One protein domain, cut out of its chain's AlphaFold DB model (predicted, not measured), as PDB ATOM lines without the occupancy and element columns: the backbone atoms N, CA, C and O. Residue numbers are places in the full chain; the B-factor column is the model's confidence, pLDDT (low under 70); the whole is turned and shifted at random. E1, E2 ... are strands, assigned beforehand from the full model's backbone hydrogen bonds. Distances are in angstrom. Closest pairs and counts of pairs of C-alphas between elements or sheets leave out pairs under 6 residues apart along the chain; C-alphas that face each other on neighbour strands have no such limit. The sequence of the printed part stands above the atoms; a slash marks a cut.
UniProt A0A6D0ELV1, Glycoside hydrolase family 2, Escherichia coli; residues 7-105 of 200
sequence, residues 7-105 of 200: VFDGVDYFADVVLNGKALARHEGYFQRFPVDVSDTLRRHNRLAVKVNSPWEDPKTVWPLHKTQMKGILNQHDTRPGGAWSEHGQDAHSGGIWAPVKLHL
ATOM      1  N   VAL A   7     228.035 174.063 181.462       96.81
ATOM      2  CA  VAL A   7     226.876 174.678 182.094       96.81
ATOM      3  C   VAL A   7     227.359 175.426 183.320       96.81
ATOM      4  O   VAL A   7     227.896 174.811 184.240       96.81
ATOM      5  N   PHE A   8     227.161 176.738 183.318       98.00
ATOM      6  CA  PHE A   8     227.421 177.607 184.456       98.00
ATOM      7  C   PHE A   8     226.097 177.859 185.170       98.00
ATOM      8  O   PHE A   8     225.183 178.421 184.568       98.00
ATOM      9  N   ASP A   9     225.988 177.436 186.429       97.06
ATOM     10  CA  ASP A   9     224.759 177.615 187.212       97.06
ATOM     11  C   ASP A   9     224.627 179.051 187.773       97.06
ATOM     12  O   ASP A   9     223.543 179.438 188.198       97.06
ATOM     13  N   GLY A  10     225.699 179.856 187.744       96.38
ATOM     14  CA  GLY A  10     225.684 181.253 188.191       96.38
ATOM     15  C   GLY A  10     227.071 181.904 188.245       96.38
ATOM     16  O   GLY A  10     228.023 181.332 188.788       96.38
ATOM     17  N   VAL A  11     227.185 183.112 187.684       97.00
ATOM     18  CA  VAL A  11     228.407 183.933 187.682       97.00
ATOM     19  C   VAL A  11     228.028 185.391 187.940       97.00
ATOM     20  O   VAL A  11     227.130 185.907 187.305       97.00
ATOM     21  N   ASP A  12     228.706 186.071 188.858       95.31
ATOM     22  CA  ASP A  12     228.454 187.474 189.194       95.31
ATOM     23  C   ASP A  12     229.598 188.367 188.665       95.31
ATOM     24  O   ASP A  12     230.714 188.289 189.175       95.31
ATOM     25  N   TYR A  13     229.425 189.234 187.665       94.75
ATOM     26  CA  TYR A  13     228.197 189.546 186.915       94.75
ATOM     27  C   TYR A  13     228.379 189.334 185.409       94.75
ATOM     28  O   TYR A  13     227.572 188.676 184.758       94.75
ATOM     29  N   PHE A  14     229.478 189.851 184.858       97.25
ATOM     30  CA  PHE A  14     229.892 189.606 183.483       97.25
ATOM     31  C   PHE A  14     230.908 188.468 183.438       97.25
ATOM     32  O   PHE A  14     231.863 188.460 184.217       97.25
ATOM     33  N   ALA A  15     230.750 187.548 182.491       98.19
ATOM     34  CA  ALA A  15     231.662 186.431 182.286       98.19
ATOM     35  C   ALA A  15     232.101 186.330 180.820       98.19
ATOM     36  O   ALA A  15     231.259 186.200 179.934       98.19
ATOM     37  N   ASP A  16     233.411 186.315 180.565       98.44
ATOM     38  CA  ASP A  16     233.985 185.882 179.285       98.44
ATOM     39  C   ASP A  16     234.545 184.459 179.449       98.44
ATOM     40  O   ASP A  16     235.478 184.236 180.227       98.44
ATOM     41  N   VAL A  17     233.999 183.490 178.711       98.50
ATOM     42  CA  VAL A  17     234.388 182.074 178.796       98.50
ATOM     43  C   VAL A  17     235.365 181.715 177.678       98.50
ATOM     44  O   VAL A  17     235.057 181.855 176.491       98.50
ATOM     45  N   VAL A  18     236.529 181.192 178.064       98.69
ATOM     46  CA  VAL A  18     237.606 180.765 177.165       98.69
ATOM     47  C   VAL A  18     237.984 179.317 177.467       98.69
ATOM     48  O   VAL A  18     238.346 178.978 178.591       98.69
ATOM     49  N   LEU A  19     237.969 178.456 176.451       98.69
ATOM     50  CA  LEU A  19     238.418 177.067 176.569       98.69
ATOM     51  C   LEU A  19     239.590 176.826 175.624       98.69
ATOM     52  O   LEU A  19     239.498 177.102 174.431       98.69
ATOM     53  N   ASN A  20     240.698 176.300 176.146       98.12
ATOM     54  CA  ASN A  20     241.893 175.973 175.359       98.12
ATOM     55  C   ASN A  20     242.405 177.156 174.506       98.12
ATOM     56  O   ASN A  20     242.900 176.961 173.398       98.12
ATOM     57  N   GLY A  21     242.261 178.383 175.020       97.44
ATOM     58  CA  GLY A  21     242.654 179.625 174.341       97.44
ATOM     59  C   GLY A  21     241.631 180.179 173.341       97.44
ATOM     60  O   GLY A  21     241.836 181.275 172.831       97.44
ATOM     61  N   LYS A  22     240.521 179.477 173.079       98.00
ATOM     62  CA  LYS A  22     239.437 179.946 172.205       98.00
ATOM     63  C   LYS A  22     238.331 180.596 173.034       98.00
ATOM     64  O   LYS A  22     237.790 179.961 173.938       98.00
ATOM     65  N   ALA A  23     237.990 181.847 172.729       98.19
ATOM     66  CA  ALA A  23     236.825 182.514 173.306       98.19
ATOM     67  C   ALA A  23     235.536 181.875 172.768       98.19
ATOM     68  O   ALA A  23     235.405 181.686 171.558       98.19
ATOM     69  N   LEU A  24     234.617 181.517 173.666       97.94
ATOM     70  CA  LEU A  24     233.410 180.759 173.324       97.94
ATOM     71  C   LEU A  24     232.116 181.512 173.616       97.94
ATOM     72  O   LEU A  24     231.193 181.449 172.813       97.94
ATOM     73  N   ALA A  25     232.033 182.204 174.752       97.31
ATOM     74  CA  ALA A  25     230.803 182.874 175.152       97.31
ATOM     75  C   ALA A  25     231.073 184.119 175.992       97.31
ATOM     76  O   ALA A  25     232.095 184.214 176.676       97.31
ATOM     77  N   ARG A  26     230.100 185.030 175.962       97.88
ATOM     78  CA  ARG A  26     229.940 186.109 176.931       97.88
ATOM     79  C   ARG A  26     228.609 185.941 177.637       97.88
ATOM     80  O   ARG A  26     227.631 185.555 176.998       97.88
ATOM     81  N   HIS A  27     228.579 186.240 178.924       97.44
ATOM     82  CA  HIS A  27     227.365 186.229 179.721       97.44
ATOM     83  C   HIS A  27     227.284 187.485 180.580       97.44
ATOM     84  O   HIS A  27     228.297 187.958 181.093       97.44
ATOM     85  N   GLU A  28     226.070 187.991 180.726       96.12
ATOM     86  CA  GLU A  28     225.689 189.017 181.681       96.12
ATOM     87  C   GLU A  28     224.526 188.460 182.495       96.12
ATOM     88  O   GLU A  28     223.524 188.032 181.919       96.12
ATOM     89  N   GLY A  29     224.654 188.492 183.819       92.50
ATOM     90  CA  GLY A  29     223.574 188.115 184.719       92.50
ATOM     91  C   GLY A  29     224.069 187.294 185.898       92.50
ATOM     92  O   GLY A  29     224.925 186.436 185.760       92.50
ATOM     93  N   TYR A  30     223.494 187.545 187.072       92.38
ATOM     94  CA  TYR A  30     223.926 186.920 188.323       92.38
ATOM     95  C   TYR A  30     223.355 185.502 188.503       92.38
ATOM     96  O   TYR A  30     224.078 184.542 188.775       92.38
ATOM     97  N   PHE A  31     222.024 185.388 188.410       91.38
ATOM     98  CA  PHE A  31     221.259 184.181 188.764       91.38
ATOM     99  C   PHE A  31     220.942 183.291 187.565       91.38
ATOM    100  O   PHE A  31     220.377 182.208 187.722       91.38
ATOM    101  N   GLN A  32     221.227 183.770 186.356       93.00
ATOM    102  CA  GLN A  32     220.878 183.054 185.147       93.00
ATOM    103  C   GLN A  32     221.891 181.938 184.892       93.00
ATOM    104  O   GLN A  32     223.080 182.177 184.700       93.00
ATOM    105  N   ARG A  33     221.389 180.707 184.812       94.81
ATOM    106  CA  ARG A  33     222.141 179.581 184.261       94.81
ATOM    107  C   ARG A  33     222.372 179.803 182.767       94.81
ATOM    108  O   ARG A  33     221.422 180.116 182.046       94.81
ATOM    109  N   PHE A  34     223.591 179.575 182.282       95.62
ATOM    110  CA  PHE A  34     223.895 179.685 180.853       95.62
ATOM    111  C   PHE A  34     224.751 178.515 180.331       95.62
ATOM    112  O   PHE A  34     225.724 178.108 180.978       95.62
ATOM    113  N   PRO A  35     224.395 177.944 179.163       94.50
ATOM    114  CA  PRO A  35     225.179 176.909 178.505       94.50
ATOM    115  C   PRO A  35     226.223 177.500 177.546       94.50
ATOM    116  O   PRO A  35     226.006 178.530 176.912       94.50
ATOM    117  N   VAL A  36     227.337 176.792 177.378       95.81
ATOM    118  CA  VAL A  36     228.384 177.071 176.390       95.81
ATOM    119  C   VAL A  36     228.682 175.782 175.633       95.81
ATOM    120  O   VAL A  36     229.103 174.789 176.232       95.81
ATOM    121  N   ASP A  37     228.460 175.784 174.318       93.94
ATOM    122  CA  ASP A  37     228.836 174.654 173.467       93.94
ATOM    123  C   ASP A  37     230.365 174.559 173.376       93.94
ATOM    124  O   ASP A  37     231.049 175.512 172.994       93.94
ATOM    125  N   VAL A  38     230.900 173.404 173.765       96.44
ATOM    126  CA  VAL A  38     232.337 173.112 173.756       96.44
ATOM    127  C   VAL A  38     232.681 171.933 172.850       96.44
ATOM    128  O   VAL A  38     233.832 171.494 172.852       96.44
ATOM    129  N   SER A  39     231.719 171.433 172.070       93.38
ATOM    130  CA  SER A  39     231.832 170.201 171.277       93.38
ATOM    131  C   SER A  39     233.071 170.195 170.380       93.38
ATOM    132  O   SER A  39     233.845 169.241 170.417       93.38
ATOM    133  N   ASP A  40     233.336 171.303 169.686       93.94
ATOM    134  CA  ASP A  40     234.463 171.410 168.744       93.94
ATOM    135  C   ASP A  40     235.792 171.822 169.400       93.94
ATOM    136  O   ASP A  40     236.825 171.914 168.737       93.94
ATOM    137  N   THR A  41     235.781 172.157 170.693       96.62
ATOM    138  CA  THR A  41     236.949 172.733 171.391       96.62
ATOM    139  C   THR A  41     237.494 171.814 172.482       96.62
ATOM    140  O   THR A  41     238.649 171.965 172.898       96.62
ATOM    141  N   LEU A  42     236.687 170.856 172.941       96.69
ATOM    142  CA  LEU A  42     237.048 169.902 173.979       96.69
ATOM    143  C   LEU A  42     238.172 168.965 173.508       96.69
ATOM    144  O   LEU A  42     238.190 168.476 172.382       96.69
ATOM    145  N   ARG A  43     239.129 168.704 174.396       96.38
ATOM    146  CA  ARG A  43     240.279 167.812 174.181       96.38
ATOM    147  C   ARG A  43     240.384 166.814 175.334       96.38
ATOM    148  O   ARG A  43     239.628 166.893 176.298       96.38
ATOM    149  N   ARG A  44     241.359 165.899 175.282       95.38
ATOM    150  CA  ARG A  44     241.654 164.989 176.408       95.38
ATOM    151  C   ARG A  44     242.054 165.747 177.680       95.38
ATOM    152  O   ARG A  44     241.609 165.396 178.763       95.38
ATOM    153  N   HIS A  45     242.868 166.791 177.533       97.50
ATOM    154  CA  HIS A  45     243.245 167.703 178.612       97.50
ATOM    155  C   HIS A  45     242.791 169.107 178.233       97.50
ATOM    156  O   HIS A  45     243.027 169.543 177.104       97.50
ATOM    157  N   ASN A  46     242.131 169.795 179.161       98.00
ATOM    158  CA  ASN A  46     241.525 171.092 178.901       98.00
ATOM    159  C   ASN A  46     241.986 172.128 179.915       98.00
ATOM    160  O   ASN A  46     242.160 171.823 181.093       98.00
ATOM    161  N   ARG A  47     242.101 173.370 179.452       98.44
ATOM    162  CA  ARG A  47     242.242 174.548 180.304       98.44
ATOM    163  C   ARG A  47     241.036 175.449 180.088       98.44
ATOM    164  O   ARG A  47     240.897 176.047 179.022       98.44
ATOM    165  N   LEU A  48     240.181 175.533 181.102       98.44
ATOM    166  CA  LEU A  48     239.080 176.487 181.165       98.44
ATOM    167  C   LEU A  48     239.570 177.754 181.873       98.44
ATOM    168  O   LEU A  48     240.136 177.676 182.960       98.44
ATOM    169  N   ALA A  49     239.362 178.908 181.250       98.31
ATOM    170  CA  ALA A  49     239.592 180.215 181.841       98.31
ATOM    171  C   ALA A  49     238.311 181.040 181.721       98.31
ATOM    172  O   ALA A  49     237.682 181.073 180.664       98.31
ATOM    173  N   VAL A  50     237.927 181.702 182.806       98.12
ATOM    174  CA  VAL A  50     236.740 182.556 182.844       98.12
ATOM    175  C   VAL A  50     237.158 183.888 183.432       98.12
ATOM    176  O   VAL A  50     237.602 183.946 184.578       98.12
ATOM    177  N   LYS A  51     237.050 184.952 182.642       97.88
ATOM    178  CA  LYS A  51     237.228 186.308 183.156       97.88
ATOM    179  C   LYS A  51     235.892 186.751 183.723       97.88
ATOM    180  O   LYS A  51     234.921 186.831 182.978       97.88
ATOM    181  N   VAL A  52     235.862 187.031 185.020       97.06
ATOM    182  CA  VAL A  52     234.669 187.534 185.698       97.06
ATOM    183  C   VAL A  52     234.876 188.997 186.052       97.06
ATOM    184  O   VAL A  52     235.922 189.363 186.586       97.06
ATOM    185  N   ASN A  53     233.894 189.830 185.728       94.56
ATOM    186  CA  ASN A  53     233.888 191.244 186.061       94.56
ATOM    187  C   ASN A  53     232.559 191.598 186.737       94.56
ATOM    188  O   ASN A  53     231.495 191.355 186.173       94.56
ATOM    189  N   SER A  54     232.625 192.173 187.931       92.81
ATOM    190  CA  SER A  54     231.467 192.696 188.659       92.81
ATOM    191  C   SER A  54     231.802 194.136 189.051       92.81
ATOM    192  O   SER A  54     232.457 194.360 190.073       92.81
ATOM    193  N   PRO A  55     231.566 195.096 188.137       91.56
ATOM    194  CA  PRO A  55     232.067 196.449 188.300       91.56
ATOM    195  C   PRO A  55     231.217 197.242 189.289       91.56
ATOM    196  O   PRO A  55     230.030 196.986 189.472       91.56
ATOM    197  N   TRP A  56     231.827 198.267 189.868       90.62
ATOM    198  CA  TRP A  56     231.109 199.284 190.624       90.62
ATOM    199  C   TRP A  56     230.233 200.132 189.701       90.62
ATOM    200  O   TRP A  56     230.633 200.453 188.579       90.62
ATOM    201  N   GLU A  57     229.057 200.520 190.186       92.06
ATOM    202  CA  GLU A  57     228.188 201.494 189.525       92.06
ATOM    203  C   GLU A  57     228.424 202.884 190.133       92.06
ATOM    204  O   GLU A  57     228.623 203.003 191.341       92.06
ATOM    205  N   ASP A  58     228.424 203.947 189.324       91.75
ATOM    206  CA  ASP A  58     228.682 205.311 189.812       91.75
ATOM    207  C   ASP A  58     227.661 205.703 190.907       91.75
ATOM    208  O   ASP A  58     226.462 205.736 190.609       91.75
ATOM    209  N   PRO A  59     228.088 206.016 192.150       89.06
ATOM    210  CA  PRO A  59     227.184 206.293 193.271       89.06
ATOM    211  C   PRO A  59     226.481 207.658 193.201       89.06
ATOM    212  O   PRO A  59     225.656 207.963 194.059       89.06
ATOM    213  N   LYS A  60     226.818 208.510 192.225       88.31
ATOM    214  CA  LYS A  60     226.223 209.840 192.028       88.31
ATOM    215  C   LYS A  60     225.191 209.846 190.909       88.31
ATOM    216  O   LYS A  60     224.197 210.561 191.018       88.31
ATOM    217  N   THR A  61     225.432 209.102 189.828       91.94
ATOM    218  CA  THR A  61     224.586 209.165 188.621       91.94
ATOM    219  C   THR A  61     223.842 207.874 188.297       91.94
ATOM    220  O   THR A  61     222.826 207.933 187.608       91.94
ATOM    221  N   VAL A  62     224.325 206.712 188.752       91.75
ATOM    222  CA  VAL A  62     223.754 205.399 188.400       91.75
ATOM    223  C   VAL A  62     223.155 204.725 189.629       91.75
ATOM    224  O   VAL A  62     221.963 204.439 189.684       91.75
ATOM    225  N   TRP A  63     223.961 204.484 190.652       90.38
ATOM    226  CA  TRP A  63     223.526 203.851 191.885       90.38
ATOM    227  C   TRP A  63     223.030 204.913 192.881       90.38
ATOM    228  O   TRP A  63     223.653 205.964 192.982       90.38
ATOM    229  N   PRO A  64     221.930 204.689 193.629       88.50
ATOM    230  CA  PRO A  64     221.134 203.464 193.675       88.50
ATOM    231  C   PRO A  64     219.894 203.433 192.762       88.50
ATOM    232  O   PRO A  64     219.219 202.402 192.700       88.50
ATOM    233  N   LEU A  65     219.524 204.528 192.096       90.62
ATOM    234  CA  LEU A  65     218.188 204.664 191.482       90.62
ATOM    235  C   LEU A  65     218.114 204.302 189.990       90.62
ATOM    236  O   LEU A  65     217.027 204.046 189.480       90.62
ATOM    237  N   HIS A  66     219.254 204.213 189.309       92.50
ATOM    238  CA  HIS A  66     219.385 203.908 187.880       92.50
ATOM    239  C   HIS A  66     220.318 202.712 187.631       92.50
ATOM    240  O   HIS A  66     220.974 202.637 186.594       92.50
ATOM    241  N   LYS A  67     220.383 201.782 188.594       90.50
ATOM    242  CA  LYS A  67     221.205 200.567 188.511       90.50
ATOM    243  C   LYS A  67     220.933 199.807 187.215       90.50
ATOM    244  O   LYS A  67     219.786 199.586 186.830       90.50
ATOM    245  N   THR A  68     222.010 199.359 186.601       90.50
ATOM    246  CA  THR A  68     222.049 198.521 185.402       90.50
ATOM    247  C   THR A  68     222.296 197.053 185.744       90.50
ATOM    248  O   THR A  68     221.890 196.172 184.992       90.50
ATOM    249  N   GLN A  69     222.894 196.772 186.908       91.19
ATOM    250  CA  GLN A  69     223.161 195.409 187.361       91.19
ATOM    251  C   GLN A  69     222.041 194.845 188.245       91.19
ATOM    252  O   GLN A  69     221.678 195.400 189.286       91.19
ATOM    253  N   MET A  70     221.538 193.664 187.880       88.75
ATOM    254  CA  MET A  70     220.465 192.970 188.605       88.75
ATOM    255  C   MET A  70     221.020 192.093 189.736       88.75
ATOM    256  O   MET A  70     221.059 190.867 189.635       88.75
ATOM    257  N   LYS A  71     221.460 192.735 190.824       88.44
ATOM    258  CA  LYS A  71     222.072 192.069 191.996       88.44
ATOM    259  C   LYS A  71     221.231 192.147 193.279       88.44
ATOM    260  O   LYS A  71     221.516 191.455 194.255       88.44
ATOM    261  N   GLY A  72     220.185 192.976 193.286       85.06
ATOM    262  CA  GLY A  72     219.269 193.134 194.420       85.06
ATOM    263  C   GLY A  72     219.989 193.468 195.731       85.06
ATOM    264  O   GLY A  72     220.867 194.333 195.770       85.06
ATOM    265  N   ILE A  73     219.643 192.732 196.791       87.19
ATOM    266  CA  ILE A  73     220.183 192.907 198.149       87.19
ATOM    267  C   ILE A  73     221.711 192.745 198.229       87.19
ATOM    268  O   ILE A  73     222.353 193.256 199.141       87.19
ATOM    269  N   LEU A  74     222.315 192.057 197.256       84.94
ATOM    270  CA  LEU A  74     223.756 191.796 197.199       84.94
ATOM    271  C   LEU A  74     224.561 192.987 196.664       84.94
ATOM    272  O   LEU A  74     225.786 192.956 196.687       84.94
ATOM    273  N   ASN A  75     223.887 194.035 196.197       86.44
ATOM    274  CA  ASN A  75     224.506 195.289 195.777       86.44
ATOM    275  C   ASN A  75     223.946 196.479 196.582       86.44
ATOM    276  O   ASN A  75     224.686 197.408 196.870       86.44
ATOM    277  N   GLN A  76     222.684 196.428 197.033       88.81
ATOM    278  CA  GLN A  76     222.074 197.517 197.799       88.81
ATOM    279  C   GLN A  76     221.149 197.004 198.915       88.81
ATOM    280  O   GLN A  76     220.074 196.473 198.635       88.81
ATOM    281  N   HIS A  77     221.540 197.214 200.177       89.50
ATOM    282  CA  HIS A  77     220.710 196.956 201.362       89.50
ATOM    283  C   HIS A  77     221.220 197.738 202.579       89.50
ATOM    284  O   HIS A  77     222.411 198.028 202.665       89.50
ATOM    285  N   ASP A  78     220.342 198.073 203.521       88.88
ATOM    286  CA  ASP A  78     220.685 198.840 204.728       88.88
ATOM    287  C   ASP A  78     221.629 198.078 205.674       88.88
ATOM    288  O   ASP A  78     222.461 198.694 206.333       88.88
ATOM    289  N   THR A  79     221.569 196.745 205.677       88.69
ATOM    290  CA  THR A  79     222.468 195.880 206.462       88.69
ATOM    291  C   THR A  79     223.813 195.566 205.796       88.69
ATOM    292  O   THR A  79     224.614 194.823 206.368       88.69
ATOM    293  N   ARG A  80     224.093 196.086 204.591       88.81
ATOM    294  CA  ARG A  80     225.412 195.916 203.958       88.81
ATOM    295  C   ARG A  80     226.465 196.816 204.611       88.81
ATOM    296  O   ARG A  80     226.121 197.877 205.134       88.81
ATOM    297  N   PRO A  81     227.758 196.456 204.518       81.50
ATOM    298  CA  PRO A  81     228.838 197.414 204.744       81.50
ATOM    299  C   PRO A  81     228.594 198.683 203.910       81.50
ATOM    300  O   PRO A  81     228.352 198.587 202.712       81.50
ATOM    301  N   GLY A  82     228.564 199.847 204.564       86.19
ATOM    302  CA  GLY A  82     228.255 201.136 203.933       86.19
ATOM    303  C   GLY A  82     226.762 201.484 203.779       86.19
ATOM    304  O   GLY A  82     226.445 202.626 203.449       86.19
ATOM    305  N   GLY A  83     225.826 200.576 204.072       87.31
ATOM    306  CA  GLY A  83     224.375 200.826 204.012       87.31
ATOM    307  C   GLY A  83     223.804 201.011 202.593       87.31
ATOM    308  O   GLY A  83     224.494 200.850 201.596       87.31
ATOM    309  N   ALA A  84     222.517 201.357 202.465       84.69
ATOM    310  CA  ALA A  84     221.825 201.397 201.162       84.69
ATOM    311  C   ALA A  84     221.816 202.762 200.445       84.69
ATOM    312  O   ALA A  84     221.336 202.836 199.310       84.69
ATOM    313  N   TRP A  85     222.302 203.826 201.091       83.12
ATOM    314  CA  TRP A  85     222.157 205.210 200.606       83.12
ATOM    315  C   TRP A  85     223.388 206.086 200.875       83.12
ATOM    316  O   TRP A  85     223.266 207.303 200.985       83.12
ATOM    317  N   SER A  86     224.567 205.479 201.012       87.25
ATOM    318  CA  SER A  86     225.830 206.213 201.133       87.25
ATOM    319  C   SER A  86     226.729 205.950 199.927       87.25
ATOM    320  O   SER A  86     226.530 204.979 199.194       87.25
ATOM    321  N   GLU A  87     227.754 206.780 199.746       85.75
ATOM    322  CA  GLU A  87     228.800 206.555 198.740       85.75
ATOM    323  C   GLU A  87     229.574 205.240 198.949       85.75
ATOM    324  O   GLU A  87     230.106 204.677 197.997       85.75
ATOM    325  N   HIS A  88     229.552 204.711 200.175       88.19
ATOM    326  CA  HIS A  88     230.133 203.428 200.564       88.19
ATOM    327  C   HIS A  88     229.167 202.251 200.399       88.19
ATOM    328  O   HIS A  88     229.527 201.120 200.698       88.19
ATOM    329  N   GLY A  89     227.926 202.465 199.951       88.31
ATOM    330  CA  GLY A  89     226.892 201.422 199.988       88.31
ATOM    331  C   GLY A  89     227.136 200.203 199.092       88.31
ATOM    332  O   GLY A  89     226.467 199.176 199.221       88.31
ATOM    333  N   GLN A  90     228.123 200.300 198.204       90.19
ATOM    334  CA  GLN A  90     228.601 199.207 197.362       90.19
ATOM    335  C   GLN A  90     229.881 198.538 197.908       90.19
ATOM    336  O   GLN A  90     230.383 197.606 197.275       90.19
ATOM    337  N   ASP A  91     230.386 198.948 199.081       88.94
ATOM    338  CA  ASP A  91     231.533 198.323 199.748       88.94
ATOM    339  C   ASP A  91     231.309 196.811 199.914       88.94
ATOM    340  O   ASP A  91     230.181 196.308 200.032       88.94
ATOM    341  N   ALA A  92     232.412 196.055 199.880       86.75
ATOM    342  CA  ALA A  92     232.398 194.589 199.861       86.75
ATOM    343  C   ALA A  92     231.500 194.006 198.744       86.75
ATOM    344  O   ALA A  92     230.720 193.071 198.964       86.75
ATOM    345  N   HIS A  93     231.574 194.592 197.544       85.75
ATOM    346  CA  HIS A  93     230.835 194.145 196.365       85.75
ATOM    347  C   HIS A  93     231.085 192.656 196.067       85.75
ATOM    348  O   HIS A  93     232.225 192.188 196.095       85.75
ATOM    349  N   SER A  94     230.019 191.905 195.776       87.81
ATOM    350  CA  SER A  94     230.127 190.491 195.402       87.81
ATOM    351  C   SER A  94     230.651 190.331 193.972       87.81
ATOM    352  O   SER A  94     230.498 191.228 193.146       87.81
ATOM    353  N   GLY A  95     231.240 189.178 193.665       91.81
ATOM    354  CA  GLY A  95     231.658 188.828 192.313       91.81
ATOM    355  C   GLY A  95     232.235 187.417 192.251       91.81
ATOM    356  O   GLY A  95     232.638 186.857 193.270       91.81
ATOM    357  N   GLY A  96     232.302 186.850 191.050       94.75
ATOM    358  CA  GLY A  96     232.932 185.554 190.795       94.75
ATOM    359  C   GLY A  96     231.968 184.462 190.334       94.75
ATOM    360  O   GLY A  96     230.774 184.672 190.141       94.75
ATOM    361  N   ILE A  97     232.514 183.263 190.134       97.38
ATOM    362  CA  ILE A  97     231.732 182.057 189.842       97.38
ATOM    363  C   ILE A  97     231.227 181.515 191.180       97.38
ATOM    364  O   ILE A  97     231.991 180.911 191.929       97.38
ATOM    365  N   TRP A  98     229.963 181.777 191.501       95.31
ATOM    366  CA  TRP A  98     229.406 181.499 192.827       95.31
ATOM    367  C   TRP A  98     228.567 180.211 192.878       95.31
ATOM    368  O   TRP A  98     228.195 179.764 193.961       95.31
ATOM    369  N   ALA A  99     228.303 179.591 191.725       97.12
ATOM    370  CA  ALA A  99     227.573 178.332 191.598       97.12
ATOM    371  C   ALA A  99     228.338 177.319 190.711       97.12
ATOM    372  O   ALA A  99     229.311 177.689 190.047       97.12
ATOM    373  N   PRO A 100     227.953 176.026 190.707       97.88
ATOM    374  CA  PRO A 100     228.693 174.985 189.999       97.88
ATOM    375  C   PRO A 100     228.894 175.244 188.502       97.88
ATOM    376  O   PRO A 100     228.033 175.791 187.811       97.88
ATOM    377  N   VAL A 101     230.017 174.739 187.988       98.00
ATOM    378  CA  VAL A 101     230.296 174.634 186.552       98.00
ATOM    379  C   VAL A 101     230.391 173.156 186.194       98.00
ATOM    380  O   VAL A 101     231.224 172.436 186.745       98.00
ATOM    381  N   LYS A 102     229.526 172.687 185.293       97.69
ATOM    382  CA  LYS A 102     229.382 171.264 184.947       97.69
ATOM    383  C   LYS A 102     229.655 171.038 183.466       97.69
ATOM    384  O   LYS A 102     229.210 171.817 182.629       97.69
ATOM    385  N   LEU A 103     230.345 169.950 183.130       97.38
ATOM    386  CA  LEU A 103     230.468 169.469 181.752       97.38
ATOM    387  C   LEU A 103     229.445 168.357 181.518       97.38
ATOM    388  O   LEU A 103     229.521 167.302 182.142       97.38
ATOM    389  N   HIS A 104     228.522 168.585 180.590       95.75
ATOM    390  CA  HIS A 104     227.549 167.594 180.147       95.75
ATOM    391  C   HIS A 104     227.973 167.017 178.798       95.75
ATOM    392  O   HIS A 104     228.269 167.765 177.865       95.75
ATOM    393  N   LEU A 105     227.987 165.686 178.704       95.50
ATOM    394  CA  LEU A 105     228.237 164.943 177.473       95.50
ATOM    395  C   LEU A 105     226.981 164.150 177.120       95.50
ATOM    396  O   LEU A 105     226.569 163.268 177.872       95.50
TER     397      LEU A 105
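AT A GLANCE: This is residues 7 to 105 of the 200 residues of the protein "Glycoside hydrolase family 2" of Escherichia coli (UniProt A0A6D0ELV1). With little regular structure, this is a rod with a small antiparallel sheet, E2 - E1 - E4, in one half and a loop head within residues 54 to 100 making the other end; E3 and E5 lie over one face of the sheet, E3 nearer to it, by E2, and E5 farther off. The 99 printed residues hold five named strands, E1 to E5, and no named helix: all strand, 28 residues. The whole is loose, radius of gyration of the C-alphas 16.2 A, spanning 50 by 21 by 17 A.

HOW THE PARTS SIT: Residues 11 to 12 pair antiparallel with 96 to 97. E1, residues 14 to 19, forms a hairpin with E2, residues 22 to 28; N 17 and O 25 are 2.9 A apart. The closest C-alphas of E2 and E3, residues 34 to 37, are Ala 25 and Val 36, 6.4 A. E4, residues 48 to 53, is antiparallel to E1, N 16 to O 51 2.9 A. E3 and E5, residues 101 to 105, are near each other, with 8 pairs of C-alphas within 10 A.

IN THESE COORDINATES: E1 spans 16.7 A from C-alpha 14 at (229.892, 189.606, 183.483), E2 19.0 A, E3 10.2 A, E4 16.4 A, and E5 13.4 A, ending at C-alpha 105 (228.237, 164.943, 177.473).

THE WHOLE: The farthest C-alphas, Arg 44 and Trp 85, are 50.8 A apart. The E4 to E5 link is long, 47 residues. The printed part has no cut, and no printed residue is under 70 in pLDDT.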